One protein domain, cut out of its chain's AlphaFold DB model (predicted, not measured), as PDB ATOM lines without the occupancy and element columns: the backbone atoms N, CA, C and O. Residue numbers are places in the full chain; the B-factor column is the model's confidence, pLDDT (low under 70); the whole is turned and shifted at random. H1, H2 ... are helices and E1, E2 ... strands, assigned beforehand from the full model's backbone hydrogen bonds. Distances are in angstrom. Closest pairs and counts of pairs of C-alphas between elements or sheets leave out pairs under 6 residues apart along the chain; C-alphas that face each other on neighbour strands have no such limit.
ATOM      1  N   ASP A  33      10.655 -28.568  11.919       83.75
ATOM      2  CA  ASP A  33      10.386 -29.356  10.717       83.75
ATOM      3  C   ASP A  33       9.605 -30.642  11.034       83.75
ATOM      4  O   ASP A  33       9.200 -31.370  10.126       83.75
ATOM      5  N   LYS A  34       9.348 -30.887  12.327       82.75
ATOM      6  CA  LYS A  34       8.697 -32.079  12.882       82.75
ATOM      7  C   LYS A  34       9.395 -33.367  12.446       82.75
ATOM      8  O   LYS A  34       8.759 -34.304  11.958       82.75
ATOM      9  N   ILE A  35      10.713 -33.401  12.619       89.44
ATOM     10  CA  ILE A  35      11.573 -34.512  12.211       89.44
ATOM     11  C   ILE A  35      12.262 -35.132  13.426       89.44
ATOM     12  O   ILE A  35      12.773 -34.427  14.295       89.44
ATOM     13  N   ILE A  36      12.326 -36.464  13.443       91.38
ATOM     14  CA  ILE A  36      13.281 -37.230  14.249       91.38
ATOM     15  C   ILE A  36      14.184 -37.995  13.290       91.38
ATOM     16  O   ILE A  36      13.695 -38.715  12.417       91.38
ATOM     17  N   LYS A  37      15.496 -37.849  13.460       94.50
ATOM     18  CA  LYS A  37      16.514 -38.476  12.619       94.50
ATOM     19  C   LYS A  37      17.525 -39.223  13.475       94.50
ATOM     20  O   LYS A  37      18.055 -38.674  14.429       94.50
ATOM     21  N   VAL A  38      17.848 -40.452  13.097       94.81
ATOM     22  CA  VAL A  38      18.987 -41.188  13.652       94.81
ATOM     23  C   VAL A  38      20.253 -40.736  12.932       94.81
ATOM     24  O   VAL A  38      20.300 -40.723  11.701       94.81
ATOM     25  N   LEU A  39      21.282 -40.354  13.687       93.88
ATOM     26  CA  LEU A  39      22.579 -39.919  13.157       93.88
ATOM     27  C   LEU A  39      23.497 -41.117  12.874       93.88
ATOM     28  O   LEU A  39      24.680 -41.099  13.203       93.88
ATOM     29  N   SER A  40      22.922 -42.160  12.281       91.81
ATOM     30  CA  SER A  40      23.602 -43.381  11.870       91.81
ATOM     31  C   SER A  40      22.858 -44.012  10.701       91.81
ATOM     32  O   SER A  40      21.623 -44.002  10.649       91.81
ATOM     33  N   ASP A  41      23.620 -44.571   9.767       90.62
ATOM     34  CA  ASP A  41      23.080 -45.298   8.624       90.62
ATOM     35  C   ASP A  41      22.820 -46.773   8.944       90.62
ATOM     36  O   ASP A  41      22.154 -47.448   8.163       90.62
ATOM     37  N   ASP A  42      23.265 -47.283  10.089       92.12
ATOM     38  CA  ASP A  42      23.104 -48.700  10.443       92.12
ATOM     39  C   ASP A  42      21.789 -48.983  11.179       92.12
ATOM     40  O   ASP A  42      21.330 -50.128  11.247       92.12
ATOM     41  N   TYR A  43      21.147 -47.933  11.693       93.00
ATOM     42  CA  TYR A  43      19.957 -48.020  12.529       93.00
ATOM     43  C   TYR A  43      18.727 -47.422  11.853       93.00
ATOM     44  O   TYR A  43      18.798 -46.519  11.021       93.00
ATOM     45  N   ILE A  44      17.570 -47.942  12.240       93.06
ATOM     46  CA  ILE A  44      16.244 -47.461  11.860       93.06
ATOM     47  C   ILE A  44      15.415 -47.220  13.112       93.06
ATOM     48  O   ILE A  44      15.638 -47.836  14.153       93.06
ATOM     49  N   ILE A  45      14.424 -46.349  12.995       93.56
ATOM     50  CA  ILE A  45      13.462 -46.081  14.055       93.56
ATOM     51  C   ILE A  45      12.481 -47.248  14.102       93.56
ATOM     52  O   ILE A  45      11.799 -47.541  13.119       93.56
ATOM     53  N   GLU A  46      12.427 -47.929  15.239       92.31
ATOM     54  CA  GLU A  46      11.487 -49.016  15.502       92.31
ATOM     55  C   GLU A  46      10.168 -48.466  16.037       92.31
ATOM     56  O   GLU A  46       9.099 -48.829  15.548       92.31
ATOM     57  N   SER A  47      10.236 -47.563  17.014       92.62
ATOM     58  CA  SER A  47       9.045 -46.946  17.588       92.62
ATOM     59  C   SER A  47       9.303 -45.541  18.111       92.62
ATOM     60  O   SER A  47      10.416 -45.193  18.518       92.62
ATOM     61  N   ILE A  48       8.244 -44.733  18.101       92.56
ATOM     62  CA  ILE A  48       8.186 -43.421  18.738       92.56
ATOM     63  C   ILE A  48       6.951 -43.389  19.627       92.56
ATOM     64  O   ILE A  48       5.833 -43.644  19.176       92.56
ATOM     65  N   LEU A  49       7.155 -43.032  20.888       90.62
ATOM     66  CA  LEU A  49       6.108 -42.890  21.884       90.62
ATOM     67  C   LEU A  49       6.232 -41.516  22.540       90.62
ATOM     68  O   LEU A  49       7.253 -41.201  23.141       90.62
ATOM     69  N   MET A  50       5.169 -40.721  22.465       87.75
ATOM     70  CA  MET A  50       5.033 -39.477  23.221       87.75
ATOM     71  C   MET A  50       3.961 -39.687  24.285       87.75
ATOM     72  O   MET A  50       2.801 -39.959  23.956       87.75
ATOM     73  N   LYS A  51       4.336 -39.617  25.562       84.31
ATOM     74  CA  LYS A  51       3.411 -39.859  26.681       84.31
ATOM     75  C   LYS A  51       3.791 -39.053  27.921       84.31
ATOM     76  O   LYS A  51       4.941 -38.675  28.089       84.31
ATOM     77  N   ASN A  52       2.856 -38.863  28.834       80.38
ATOM     78  CA  ASN A  52       3.196 -38.577  30.229       80.38
ATOM     79  C   ASN A  52       2.961 -39.839  31.080       80.38
ATOM     80  O   ASN A  52       2.826 -40.945  30.542       80.38
ATOM     81  N   ASN A  53       2.934 -39.700  32.406       74.94
ATOM     82  CA  ASN A  53       2.770 -40.837  33.316       74.94
ATOM     83  C   ASN A  53       1.472 -41.632  33.088       74.94
ATOM     84  O   ASN A  53       1.450 -42.828  33.366       74.94
ATOM     85  N   GLN A  54       0.411 -41.004  32.569       77.81
ATOM     86  CA  GLN A  54      -0.923 -41.615  32.476       77.81
ATOM     87  C   GLN A  54      -1.488 -41.657  31.048       77.81
ATOM     88  O   GLN A  54      -2.324 -42.504  30.743       77.81
ATOM     89  N   THR A  55      -1.020 -40.787  30.153       82.00
ATOM     90  CA  THR A  55      -1.622 -40.557  28.835       82.00
ATOM     91  C   THR A  55      -0.605 -40.755  27.723       82.00
ATOM     92  O   THR A  55       0.467 -40.153  27.741       82.00
ATOM     93  N   LYS A  56      -0.962 -41.564  26.718       87.25
ATOM     94  CA  LYS A  56      -0.235 -41.666  25.446       87.25
ATOM     95  C   LYS A  56      -0.834 -40.673  24.451       87.25
ATOM     96  O   LYS A  56      -2.027 -40.745  24.165       87.25
ATOM     97  N   TYR A  57      -0.011 -39.774  23.925       84.94
ATOM     98  CA  TYR A  57      -0.423 -38.752  22.959       84.94
ATOM     99  C   TYR A  57      -0.120 -39.169  21.525       84.94
ATOM    100  O   TYR A  57      -0.910 -38.912  20.624       84.94
ATOM    101  N   TYR A  58       1.000 -39.850  21.310       88.06
ATOM    102  CA  TYR A  58       1.383 -40.324  19.990       88.06
ATOM    103  C   TYR A  58       2.114 -41.655  20.100       88.06
ATOM    104  O   TYR A  58       2.978 -41.816  20.967       88.06
ATOM    105  N   VAL A  59       1.750 -42.607  19.247       90.94
ATOM    106  CA  VAL A  59       2.377 -43.931  19.189       90.94
ATOM    107  C   VAL A  59       2.549 -44.326  17.732       90.94
ATOM    108  O   VAL A  59       1.559 -44.519  17.021       90.94
ATOM    109  N   LEU A  60       3.802 -44.478  17.317       92.94
ATOM    110  CA  LEU A  60       4.194 -44.945  15.995       92.94
ATOM    111  C   LEU A  60       5.076 -46.181  16.141       92.94
ATOM    112  O   LEU A  60       6.070 -46.146  16.862       92.94
ATOM    113  N   GLU A  61       4.725 -47.253  15.442       92.62
ATOM    114  CA  GLU A  61       5.415 -48.542  15.523       92.62
ATOM    115  C   GLU A  61       5.699 -49.072  14.120       92.62
ATOM    116  O   GLU A  61       4.833 -49.050  13.241       92.62
ATOM    117  N   LEU A  62       6.922 -49.537  13.887       90.44
ATOM    118  CA  LEU A  62       7.320 -50.147  12.628       90.44
ATOM    119  C   LEU A  62       6.519 -51.433  12.392       90.44
ATOM    120  O   LEU A  62       6.422 -52.299  13.259       90.44
ATOM    121  N   LYS A  63       5.960 -51.588  11.192       87.19
ATOM    122  CA  LYS A  63       5.322 -52.837  10.770       87.19
ATOM    123  C   LYS A  63       6.417 -53.879  10.584       87.19
ATOM    124  O   LYS A  63       7.317 -53.672   9.773       87.19
ATOM    125  N   ASP A  64       6.290 -55.013  11.271       65.81
ATOM    126  CA  ASP A  64       7.263 -56.121  11.307       65.81
ATOM    127  C   ASP A  64       7.763 -56.616   9.930       65.81
ATOM    128  O   ASP A  64       8.776 -57.305   9.845       65.81
ATOM    129  N   THR A  65       7.072 -56.274   8.839       61.62
ATOM    130  CA  THR A  65       7.351 -56.731   7.472       61.62
ATOM    131  C   THR A  65       7.996 -55.689   6.552       61.62
ATOM    132  O   THR A  65       8.321 -56.031   5.414       61.62
ATOM    133  N   GLN A  66       8.186 -54.431   6.978       63.22
ATOM    134  CA  GLN A  66       8.670 -53.355   6.094       63.22
ATOM    135  C   GLN A  66      10.072 -52.837   6.445       63.22
ATOM    136  O   GLN A  66      10.527 -52.908   7.585       63.22
ATOM    137  N   LYS A  67      10.761 -52.294   5.427       76.94
ATOM    138  CA  LYS A  67      12.024 -51.560   5.586       76.94
ATOM    139  C   LYS A  67      11.731 -50.290   6.388       76.94
ATOM    140  O   LYS A  67      11.035 -49.410   5.891       76.94
ATOM    141  N   GLY A  68      12.215 -50.226   7.626       84.38
ATOM    142  CA  GLY A  68      12.093 -49.023   8.447       84.38
ATOM    143  C   GLY A  68      12.937 -47.870   7.914       84.38
ATOM    144  O   GLY A  68      13.749 -48.035   7.002       84.38
ATOM    145  N   SER A  69      12.741 -46.700   8.504       91.00
ATOM    146  CA  SER A  69      13.437 -45.467   8.149       91.00
ATOM    147  C   SER A  69      14.321 -45.008   9.302       91.00
ATOM    148  O   SER A  69      13.967 -45.170  10.469       91.00
ATOM    149  N   ASN A  70      15.462 -44.400   8.990       92.56
ATOM    150  CA  ASN A  70      16.266 -43.666   9.969       92.56
ATOM    151  C   ASN A  70      15.734 -42.240  10.204       92.56
ATOM    152  O   ASN A  70      16.225 -41.548  11.090       92.56
ATOM    153  N   ILE A  71      14.736 -41.796   9.430       93.12
ATOM    154  CA  ILE A  71      14.108 -40.475   9.537       93.12
ATOM    155  C   ILE A  71      12.585 -40.626   9.573       93.12
ATOM    156  O   ILE A  71      11.994 -41.244   8.684       93.12
ATOM    157  N   ILE A  72      11.946 -40.006  10.561       92.25
ATOM    158  CA  ILE A  72      10.492 -39.857  10.651       92.25
ATOM    159  C   ILE A  72      10.162 -38.377  10.531       92.25
ATOM    160  O   ILE A  72      10.709 -37.561  11.268       92.25
ATOM    161  N   ASN A  73       9.263 -38.037   9.610       89.69
ATOM    162  CA  ASN A  73       8.699 -36.698   9.486       89.69
ATOM    163  C   ASN A  73       7.209 -36.772   9.813       89.69
ATOM    164  O   ASN A  73       6.456 -37.409   9.078       89.69
ATOM    165  N   PHE A  74       6.784 -36.118  10.893       83.00
ATOM    166  CA  PHE A  74       5.398 -36.183  11.361       83.00
ATOM    167  C   PHE A  74       4.411 -35.409  10.480       83.00
ATOM    168  O   PHE A  74       3.210 -35.621  10.602       83.00
ATOM    169  N   ASN A  75       4.878 -34.536   9.580       82.12
ATOM    170  CA  ASN A  75       3.993 -33.874   8.615       82.12
ATOM    171  C   ASN A  75       3.501 -34.833   7.520       82.12
ATOM    172  O   ASN A  75       2.505 -34.548   6.861       82.12
ATOM    173  N   ASN A  76       4.190 -35.961   7.322       80.25
ATOM    174  CA  ASN A  76       3.883 -36.923   6.276       80.25
ATOM    175  C   ASN A  76       3.536 -38.283   6.881       80.25
ATOM    176  O   ASN A  76       4.126 -38.735   7.862       80.25
ATOM    177  N   LYS A  77       2.617 -39.006   6.237       75.94
ATOM    178  CA  LYS A  77       2.357 -40.396   6.613       75.94
ATOM    179  C   LYS A  77       3.622 -41.221   6.384       75.94
ATOM    180  O   LYS A  77       4.080 -41.361   5.251       75.94
ATOM    181  N   THR A  78       4.166 -41.797   7.451       80.56
ATOM    182  CA  THR A  78       5.377 -42.611   7.340       80.56
ATOM    183  C   THR A  78       5.024 -44.012   6.832       80.56
ATOM    184  O   THR A  78       4.308 -44.773   7.486       80.56
ATOM    185  N   ILE A  79       5.512 -44.359   5.639       83.06
ATOM    186  CA  ILE A  79       5.326 -45.685   5.034       83.06
ATOM    187  C   ILE A  79       6.042 -46.733   5.889       83.06
ATOM    188  O   ILE A  79       7.151 -46.506   6.356       83.06
ATOM    189  N   GLY A  80       5.402 -47.884   6.092       86.25
ATOM    190  CA  GLY A  80       5.961 -48.965   6.900       86.25
ATOM    191  C   GLY A  80       5.703 -48.862   8.386       86.25
ATOM    192  O   GLY A  80       6.097 -49.770   9.098       86.25
ATOM    193  N   TYR A  81       4.961 -47.856   8.847       90.50
ATOM    194  CA  TYR A  81       4.618 -47.698  10.257       90.50
ATOM    195  C   TYR A  81       3.105 -47.756  10.483       90.50
ATOM    196  O   TYR A  81       2.301 -47.412   9.609       90.50
ATOM    197  N   ASN A  82       2.713 -48.250  11.652       89.88
ATOM    198  CA  ASN A  82       1.369 -48.147  12.196       89.88
ATOM    199  C   ASN A  82       1.335 -46.978  13.178       89.88
ATOM    200  O   ASN A  82       2.113 -46.947  14.128       89.88
ATOM    201  N   THR A  83       0.400 -46.055  12.974       88.62
ATOM    202  CA  THR A  83       0.039 -45.076  14.000       88.62
ATOM    203  C   THR A  83      -1.049 -45.696  14.869       88.62
ATOM    204  O   THR A  83      -2.155 -45.940  14.386       88.62
ATOM    205  N   VAL A  84      -0.729 -46.006  16.126       86.19
ATOM    206  CA  VAL A  84      -1.659 -46.647  17.075       86.19
ATOM    207  C   VAL A  84      -2.486 -45.597  17.820       86.19
ATOM    208  O   VAL A  84      -3.667 -45.800  18.086       86.19
ATOM    209  N   VAL A  85      -1.874 -44.450  18.127       84.44
ATOM    210  CA  VAL A  85      -2.534 -43.280  18.718       84.44
ATOM    211  C   VAL A  85      -2.011 -42.041  18.008       84.44
ATOM    212  O   VAL A  85      -0.797 -41.870  17.916       84.44
ATOM    213  N   ASP A  86      -2.919 -41.182  17.544       84.62
ATOM    214  CA  ASP A  86      -2.579 -39.930  16.869       84.62
ATOM    215  C   ASP A  86      -3.312 -38.747  17.505       84.62
ATOM    216  O   ASP A  86      -4.422 -38.381  17.121       84.62
ATOM    217  N   ARG A  87      -2.726 -38.196  18.567       80.38
ATOM    218  CA  ARG A  87      -3.211 -36.988  19.247       80.38
ATOM    219  C   ARG A  87      -2.115 -35.928  19.315       80.38
ATOM    220  O   ARG A  87      -2.065 -35.164  20.277       80.38
ATOM    221  N   LEU A  88      -1.236 -35.891  18.311       78.00
ATOM    222  CA  LEU A  88      -0.119 -34.948  18.270       78.00
ATOM    223  C   LEU A  88      -0.613 -33.498  18.174       78.00
ATOM    224  O   LEU A  88      -0.153 -32.648  18.932       78.00
ATOM    225  N   ASP A  89      -1.603 -33.232  17.319       77.50
ATOM    226  CA  ASP A  89      -2.200 -31.896  17.185       77.50
ATOM    227  C   ASP A  89      -2.902 -31.457  18.474       77.50
ATOM    228  O   ASP A  89      -2.734 -30.324  18.918       77.50
ATOM    229  N   TYR A  90      -3.626 -32.372  19.130       75.25
ATOM    230  CA  TYR A  90      -4.235 -32.116  20.437       75.25
ATOM    231  C   TYR A  90      -3.170 -31.779  21.487       75.25
ATOM    232  O   TYR A  90      -3.304 -30.785  22.196       75.25
ATOM    233  N   TYR A  91      -2.085 -32.555  21.544       71.75
ATOM    234  CA  TYR A  91      -0.956 -32.281  22.430       71.75
ATOM    235  C   TYR A  91      -0.349 -30.894  22.174       71.75
ATOM    236  O   TYR A  91      -0.161 -30.125  23.113       71.75
ATOM    237  N   CYS A  92      -0.130 -30.534  20.910       72.56
ATOM    238  CA  CYS A  92       0.413 -29.229  20.544       72.56
ATOM    239  C   CYS A  92      -0.580 -28.062  20.671       72.56
ATOM    240  O   CYS A  92      -0.169 -26.913  20.518       72.56
ATOM    241  N   SER A  93      -1.857 -28.333  20.948       70.75
ATOM    242  CA  SER A  93      -2.900 -27.314  21.122       70.75
ATOM    243  C   SER A  93      -3.136 -26.886  22.577       70.75
ATOM    244  O   SER A  93      -3.812 -25.883  22.804       70.75
ATOM    245  N   LEU A  94      -2.614 -27.623  23.568       61.16
ATOM    246  CA  LEU A  94      -2.883 -27.366  24.988       61.16
ATOM    247  C   LEU A  94      -1.859 -26.416  25.636       61.16
ATOM    248  O   LEU A  94      -0.659 -26.492  25.385       61.16
ATOM    249  N   SER A  95      -2.365 -25.549  26.523       53.44
ATOM    250  CA  SER A  95      -1.596 -24.732  27.482       53.44
ATOM    251  C   SER A  95      -0.736 -25.632  28.400       53.44
ATOM    252  O   SER A  95      -1.105 -26.794  28.591       53.44
ATOM    253  N   PRO A  96       0.378 -25.157  29.001       50.25
ATOM    254  CA  PRO A  96       1.451 -26.002  29.542       50.25
ATOM    255  C   PRO A  96       1.117 -26.762  30.842       50.25
ATOM    256  O   PRO A  96       2.022 -27.316  31.454       50.25
ATOM    257  N   ASP A  97      -0.155 -26.853  31.243       46.50
ATOM    258  CA  ASP A  97      -0.615 -27.674  32.380       46.50
ATOM    259  C   ASP A  97      -0.548 -29.190  32.106       46.50
ATOM    260  O   ASP A  97      -0.919 -30.011  32.944       46.50
ATOM    261  N   VAL A  98      -0.069 -29.596  30.928       53.94
ATOM    262  CA  VAL A  98       0.327 -30.980  30.681       53.94
ATOM    263  C   VAL A  98       1.738 -31.170  31.226       53.94
ATOM    264  O   VAL A  98       2.691 -30.644  30.650       53.94
ATOM    265  N   ASP A  99       1.881 -31.961  32.297       56.06
ATOM    266  CA  ASP A  99       3.182 -32.465  32.753       56.06
ATOM    267  C   ASP A  99       3.992 -32.931  31.540       56.06
ATOM    268  O   ASP A  99       3.552 -33.824  30.807       56.06
ATOM    269  N   SER A 100       5.137 -32.276  31.326       56.81
ATOM    270  CA  SER A 100       5.942 -32.365  30.107       56.81
ATOM    271  C   SER A 100       6.091 -33.821  29.658       56.81
ATOM    272  O   SER A 100       6.776 -34.600  30.333       56.81
ATOM    273  N   PRO A 101       5.429 -34.238  28.563       64.19
ATOM    274  CA  PRO A 101       5.494 -35.619  28.148       64.19
ATOM    275  C   PRO A 101       6.907 -35.941  27.705       64.19
ATOM    276  O   PRO A 101       7.592 -35.148  27.053       64.19
ATOM    277  N   GLY A 102       7.330 -37.143  28.063       77.44
ATOM    278  CA  GLY A 102       8.554 -37.688  27.531       77.44
ATOM    279  C   GLY A 102       8.373 -38.077  26.068       77.44
ATOM    280  O   GLY A 102       7.288 -38.450  25.603       77.44
ATOM    281  N   LEU A 103       9.472 -38.002  25.342       86.25
ATOM    282  CA  LEU A 103       9.666 -38.652  24.069       86.25
ATOM    283  C   LEU A 103      10.499 -39.902  24.311       86.25
ATOM    284  O   LEU A 103      11.648 -39.806  24.741       86.25
ATOM    285  N   TRP A 104       9.936 -41.054  23.975       90.69
ATOM    286  CA  TRP A 104      10.658 -42.310  23.903       90.69
ATOM    287  C   TRP A 104      10.850 -42.680  22.443       90.69
ATOM    288  O   TRP A 104       9.875 -42.824  21.703       90.69
ATOM    289  N   VAL A 105      12.102 -42.844  22.035       92.44
ATOM    290  CA  VAL A 105      12.450 -43.370  20.714       92.44
ATOM    291  C   VAL A 105      13.177 -44.685  20.917       92.44
ATOM    292  O   VAL A 105      14.115 -44.759  21.711       92.44
ATOM    293  N   THR A 106      12.744 -45.709  20.195       93.19
ATOM    294  CA  THR A 106      13.465 -46.978  20.097       93.19
ATOM    295  C   THR A 106      14.024 -47.083  18.691       93.19
ATOM    296  O   THR A 106      13.285 -46.910  17.717       93.19
ATOM    297  N   ILE A 107      15.319 -47.357  18.581       92.88
ATOM    298  CA  ILE A 107      15.970 -47.661  17.307       92.88
ATOM    299  C   ILE A 107      16.483 -49.094  17.336       92.88
ATOM    300  O   ILE A 107      16.877 -49.588  18.394       92.88
ATOM    301  N   ARG A 108      16.546 -49.723  16.167       90.50
ATOM    302  CA  ARG A 108      17.173 -51.034  15.981       90.50
ATOM    303  C   ARG A 108      18.072 -51.047  14.755       90.50
ATOM    304  O   ARG A 108      17.828 -50.274  13.825       90.50
ATOM    305  N   LYS A 109      19.077 -51.921  14.706       90.56
ATOM    306  CA  LYS A 109      19.847 -52.117  13.467       90.56
ATOM    307  C   LYS A 109      18.965 -52.634  12.332       90.56
ATOM    308  O   LYS A 109      18.040 -53.416  12.557       90.56
ATOM    309  N   LYS A 110      19.277 -52.222  11.101       88.19
ATOM    310  CA  LYS A 110      18.498 -52.535   9.884       88.19
ATOM    311  C   LYS A 110      18.235 -54.030   9.677       88.19
ATOM    312  O   LYS A 110      17.121 -54.402   9.314       88.19
ATOM    313  N   ASP A 111      19.230 -54.872   9.948       83.12
ATOM    314  CA  ASP A 111      19.158 -56.318   9.697       83.12
ATOM    315  C   ASP A 111      18.746 -57.142  10.926       83.12
ATOM    316  O   ASP A 111      18.582 -58.361  10.838       83.12
ATOM    317  N   PHE A 112      18.540 -56.494  12.074       84.62
ATOM    318  CA  PHE A 112      18.201 -57.175  13.315       84.62
ATOM    319  C   PHE A 112      16.723 -57.573  13.329       84.62
ATOM    320  O   PHE A 112      15.850 -56.718  13.452       84.62
ATOM    321  N   LYS A 113      16.420 -58.867  13.174       72.50
ATOM    322  CA  LYS A 113      15.041 -59.392  13.070       72.50
ATOM    323  C   LYS A 113      14.492 -59.992  14.364       72.50
ATOM    324  O   LYS A 113      13.303 -60.300  14.422       72.50
ATOM    325  N   ASP A 114      15.333 -60.173  15.375       66.31
ATOM    326  CA  ASP A 114      14.916 -60.817  16.614       66.31
ATOM    327  C   ASP A 114      14.109 -59.859  17.490       66.31
ATOM    328  O   ASP A 114      14.544 -58.763  17.824       66.31
ATOM    329  N   LYS A 115      12.945 -60.318  17.951       57.41
ATOM    330  CA  LYS A 115      12.156 -59.646  18.998       57.41
ATOM    331  C   LYS A 115      12.662 -59.978  20.409       57.41
ATOM    332  O   LYS A 115      11.917 -59.883  21.383       57.41
ATOM    333  N   ALA A 116      13.896 -60.468  20.525       46.81
ATOM    334  CA  ALA A 116      14.394 -61.065  21.753       46.81
ATOM    335  C   ALA A 116      14.715 -59.988  22.801       46.81
ATOM    336  O   ALA A 116      15.695 -59.257  22.685       46.81
ATOM    337  N   ASN A 117      13.852 -59.928  23.822       51.53
ATOM    338  CA  ASN A 117      14.051 -59.414  25.180       51.53
ATOM    339  C   ASN A 117      15.234 -58.459  25.373       51.53
ATOM    340  O   ASN A 117      16.335 -58.937  25.623       51.53
ATOM    341  N   GLY A 118      14.970 -57.146  25.332       54.44
ATOM    342  CA  GLY A 118      15.537 -56.040  26.140       54.44
ATOM    343  C   GLY A 118      17.002 -56.043  26.603       54.44
ATOM    344  O   GLY A 118      17.329 -55.287  27.507       54.44
ATOM    345  N   SER A 119      17.872 -56.884  26.054       58.28
ATOM    346  CA  SER A 119      19.212 -57.179  26.579       58.28
ATOM    347  C   SER A 119      20.294 -57.048  25.511       58.28
ATOM    348  O   SER A 119      21.478 -56.965  25.838       58.28
ATOM    349  N   ASN A 120      19.907 -56.941  24.235       77.06
ATOM    350  CA  ASN A 120      20.834 -56.665  23.148       77.06
ATOM    351  C   ASN A 120      20.930 -55.162  22.857       77.06
ATOM    352  O   ASN A 120      20.512 -54.683  21.805       77.06
ATOM    353  N   PHE A 121      21.510 -54.418  23.798       75.88
ATOM    354  CA  PHE A 121      21.635 -52.960  23.706       75.88
ATOM    355  C   PHE A 121      22.566 -52.467  22.588       75.88
ATOM    356  O   PHE A 121      22.618 -51.279  22.288       75.88
ATOM    357  N   LYS A 122      23.329 -53.373  21.962       82.06
ATOM    358  CA  LYS A 122      24.069 -53.066  20.731       82.06
ATOM    359  C   LYS A 122      23.141 -53.026  19.523       82.06
ATOM    360  O   LYS A 122      23.369 -52.236  18.618       82.06
ATOM    361  N   GLU A 123      22.116 -53.867  19.499       86.94
ATOM    362  CA  GLU A 123      21.196 -53.980  18.369       86.94
ATOM    363  C   GLU A 123      19.959 -53.098  18.532       86.94
ATOM    364  O   GLU A 123      19.480 -52.570  17.533       86.94
ATOM    365  N   ILE A 124      19.493 -52.889  19.768       88.56
ATOM    366  CA  ILE A 124      18.365 -52.018  20.118       88.56
ATOM    367  C   ILE A 124      18.839 -50.936  21.082       88.56
ATOM    368  O   ILE A 124      19.462 -51.237  22.099       88.56
ATOM    369  N   GLN A 125      18.509 -49.678  20.806       91.00
ATOM    370  CA  GLN A 125      18.849 -48.562  21.686       91.00
ATOM    371  C   GLN A 125      17.636 -47.686  21.973       91.00
ATOM    372  O   GLN A 125      16.739 -47.532  21.143       91.00
ATOM    373  N   TYR A 126      17.630 -47.106  23.170       90.81
ATOM    374  CA  TYR A 126      16.506 -46.351  23.704       90.81
ATOM    375  C   TYR A 126      16.920 -44.916  23.977       90.81
ATOM    376  O   TYR A 126      17.991 -44.663  24.525       90.81
ATOM    377  N   PHE A 127      16.036 -43.982  23.668       90.75
ATOM    378  CA  PHE A 127      16.200 -42.565  23.953       90.75
ATOM    379  C   PHE A 127      15.001 -42.128  24.773       90.75
ATOM    380  O   PHE A 127      13.873 -42.471  24.423       90.75
ATOM    381  N   ASN A 128      15.240 -41.397  25.858       86.19
ATOM    382  CA  ASN A 128      14.182 -40.778  26.645       86.19
ATOM    383  C   ASN A 128      14.499 -39.296  26.837       86.19
ATOM    384  O   ASN A 128      15.573 -38.954  27.334       86.19
ATOM    385  N   TYR A 129      13.568 -38.431  26.454       81.69
ATOM    386  CA  TYR A 129      13.707 -36.992  26.600       81.69
ATOM    387  C   TYR A 129      12.456 -36.378  27.200       81.69
ATOM    388  O   TYR A 129      11.384 -36.449  26.615       81.69
ATOM    389  N   ASN A 130      12.593 -35.734  28.354       72.31
ATOM    390  CA  ASN A 130      11.457 -35.287  29.161       72.31
ATOM    391  C   ASN A 130      10.839 -33.954  28.702       72.31
ATOM    392  O   ASN A 130      10.088 -33.354  29.467       72.31
ATOM    393  N   LYS A 131      11.176 -33.439  27.512       67.50
ATOM    394  CA  LYS A 131      10.652 -32.165  26.994       67.50
ATOM    395  C   LYS A 131      10.318 -32.263  25.509       67.50
ATOM    396  O   LYS A 131      11.199 -32.440  24.684       67.50
ATOM    397  N   LEU A 132       9.049 -32.097  25.156       65.62
ATOM    398  CA  LEU A 132       8.591 -32.005  23.766       65.62
ATOM    399  C   LEU A 132       8.009 -30.605  23.526       65.62
ATOM    400  O   LEU A 132       6.800 -30.424  23.681       65.62
ATOM    401  N   PRO A 133       8.821 -29.588  23.194       59.50
ATOM    402  CA  PRO A 133       8.312 -28.240  23.004       59.50
ATOM    403  C   PRO A 133       7.606 -28.119  21.643       59.50
ATOM    404  O   PRO A 133       8.227 -27.820  20.622       59.50
ATOM    405  N   CYS A 134       6.290 -28.346  21.619       66.44
ATOM    406  CA  CYS A 134       5.469 -28.033  20.450       66.44
ATOM    407  C   CYS A 134       5.671 -26.564  20.044       66.44
ATOM    408  O   CYS A 134       5.591 -25.666  20.878       66.44
ATOM    409  N   GLY A 135       5.965 -26.323  18.764       59.47
ATOM    410  CA  GLY A 135       6.159 -24.974  18.221       59.47
ATOM    411  C   GLY A 135       7.510 -24.314  18.532       59.47
ATOM    412  O   GLY A 135       7.730 -23.185  18.102       59.47
ATOM    413  N   SER A 136       8.429 -24.989  19.231       65.00
ATOM    414  CA  SER A 136       9.798 -24.486  19.406       65.00
ATOM    415  C   SER A 136      10.666 -24.781  18.182       65.00
ATOM    416  O   SER A 136      10.506 -25.798  17.514       65.00
ATOM    417  N   THR A 137      11.624 -23.901  17.902       66.31
ATOM    418  CA  THR A 137      12.641 -24.080  16.852       66.31
ATOM    419  C   THR A 137      13.886 -24.821  17.337       66.31
ATOM    420  O   THR A 137      14.931 -24.751  16.693       66.31
ATOM    421  N   LEU A 138      13.813 -25.483  18.492       68.56
ATOM    422  CA  LEU A 138      14.954 -26.174  19.081       68.56
ATOM    423  C   LEU A 138      15.357 -27.386  18.225       68.56
ATOM    424  O   LEU A 138      14.509 -28.163  17.781       68.56
ATOM    425  N   ILE A 139      16.660 -27.519  17.988       77.31
ATOM    426  CA  ILE A 139      17.273 -28.718  17.423       77.31
ATOM    427  C   ILE A 139      18.102 -29.324  18.544       77.31
ATOM    428  O   ILE A 139      19.091 -28.727  18.969       77.31
ATOM    429  N   ASP A 140      17.689 -30.492  19.017       80.94
ATOM    430  CA  ASP A 140      18.372 -31.205  20.093       80.94
ATOM    431  C   ASP A 140      19.030 -32.472  19.549       80.94
ATOM    432  O   ASP A 140      18.435 -33.217  18.770       80.94
ATOM    433  N   THR A 141      20.261 -32.738  19.986       86.75
ATOM    434  CA  THR A 141      20.931 -34.023  19.758       86.75
ATOM    435  C   THR A 141      20.949 -34.821  21.052       86.75
ATOM    436  O   THR A 141      21.507 -34.370  22.053       86.75
ATOM    437  N   ILE A 142      20.376 -36.021  21.031       85.50
ATOM    438  CA  ILE A 142      20.221 -36.876  22.211       85.50
ATOM    439  C   ILE A 142      21.022 -38.153  22.016       85.50
ATOM    440  O   ILE A 142      20.924 -38.798  20.976       85.50
ATOM    441  N   VAL A 143      21.814 -38.516  23.023       87.81
ATOM    442  CA  VAL A 143      22.563 -39.778  23.063       87.81
ATOM    443  C   VAL A 143      21.681 -40.871  23.663       87.81
ATOM    444  O   VAL A 143      20.902 -40.597  24.577       87.81
ATOM    445  N   ALA A 144      21.818 -42.104  23.177       86.94
ATOM    446  CA  ALA A 144      21.089 -43.246  23.707       86.94
ATOM    447  C   ALA A 144      21.311 -43.415  25.218       86.94
ATOM    448  O   ALA A 144      22.418 -43.237  25.739       86.94
TER     449      ALA A 144
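What this domain is: This is residues 33 to 144 of the 149 residues of an uncharacterized protein of Flavobacterium sp. (strain CF136) (UniProt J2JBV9). One antiparallel sheet of five strands, E5 - E3 - E2 - E6 - E7, forms a twisted wall whose one face is partly covered by the two-strand ribbon E1 - E4 and the strand E8, while its other face is bare. The short helix H1 stands over E3 at one end of the strands, and the loop 110 to 123 extends past the other end. The printed part has 112 residues, ordered E1 E2 E3 E4 E5 H1 E6 E7 E8; the class is mostly strand, with under half of the residues in named elements. It is compact, with a radius of gyration of the C-alphas of 14.1 A, and elongated, spanning 42 by 27 by 26 A.

How they stand to each other: The sheet, twisted at up to 4.3 A off its plane, has inner strands E3, residues 56 to 62, E2, 43 to 51, and E6, 102 to 109, and edge strands E5, 81 to 86, and E7, 124 to 129. In the hairpin E2 and E3, N 48 and O 60 are 2.9 A apart; for E2 and E6, N 46 and O 106, 2.8 A; for E5 and E3, N 82 and O 61, 2.8 A; in the hairpin E6 and E7, N 103 and O 129, 2.8 A. E1, residues 35 to 38, and E4, 71 to 73, are antiparallel, with N 36 and O 72 2.9 A apart. The closest C-alphas of E2 and E4 are Ile 45 and Ile 71, 7.2 A. Those of E7 and E8, residues 139 to 143, are Phe 127 and Val 143, 7.0 A. H1, residues 88 to 93, with every O i to N i+4 pair within hydrogen-bond range, is on the sheet over E3, and only just stands up from it, at 43 degrees.

Where its parts are: E1 begins at C-alpha 35 (11.573, -34.512, 12.211), and E8 ends at C-alpha 143 (22.563, -39.778, 23.063). E2 measures 23.3 A, E6 23.1 A, E3 17.1 A and E7 17.0 A.

The domain as a whole: The C-alphas of Ser 95 and Asp 111 are farthest apart, 41.8 A. The printed part has no cut; the link E6 to E7 is long. Residues 64 to 66, 94 to 101, 114 to 119 and 131 to 138 have pLDDT under 70.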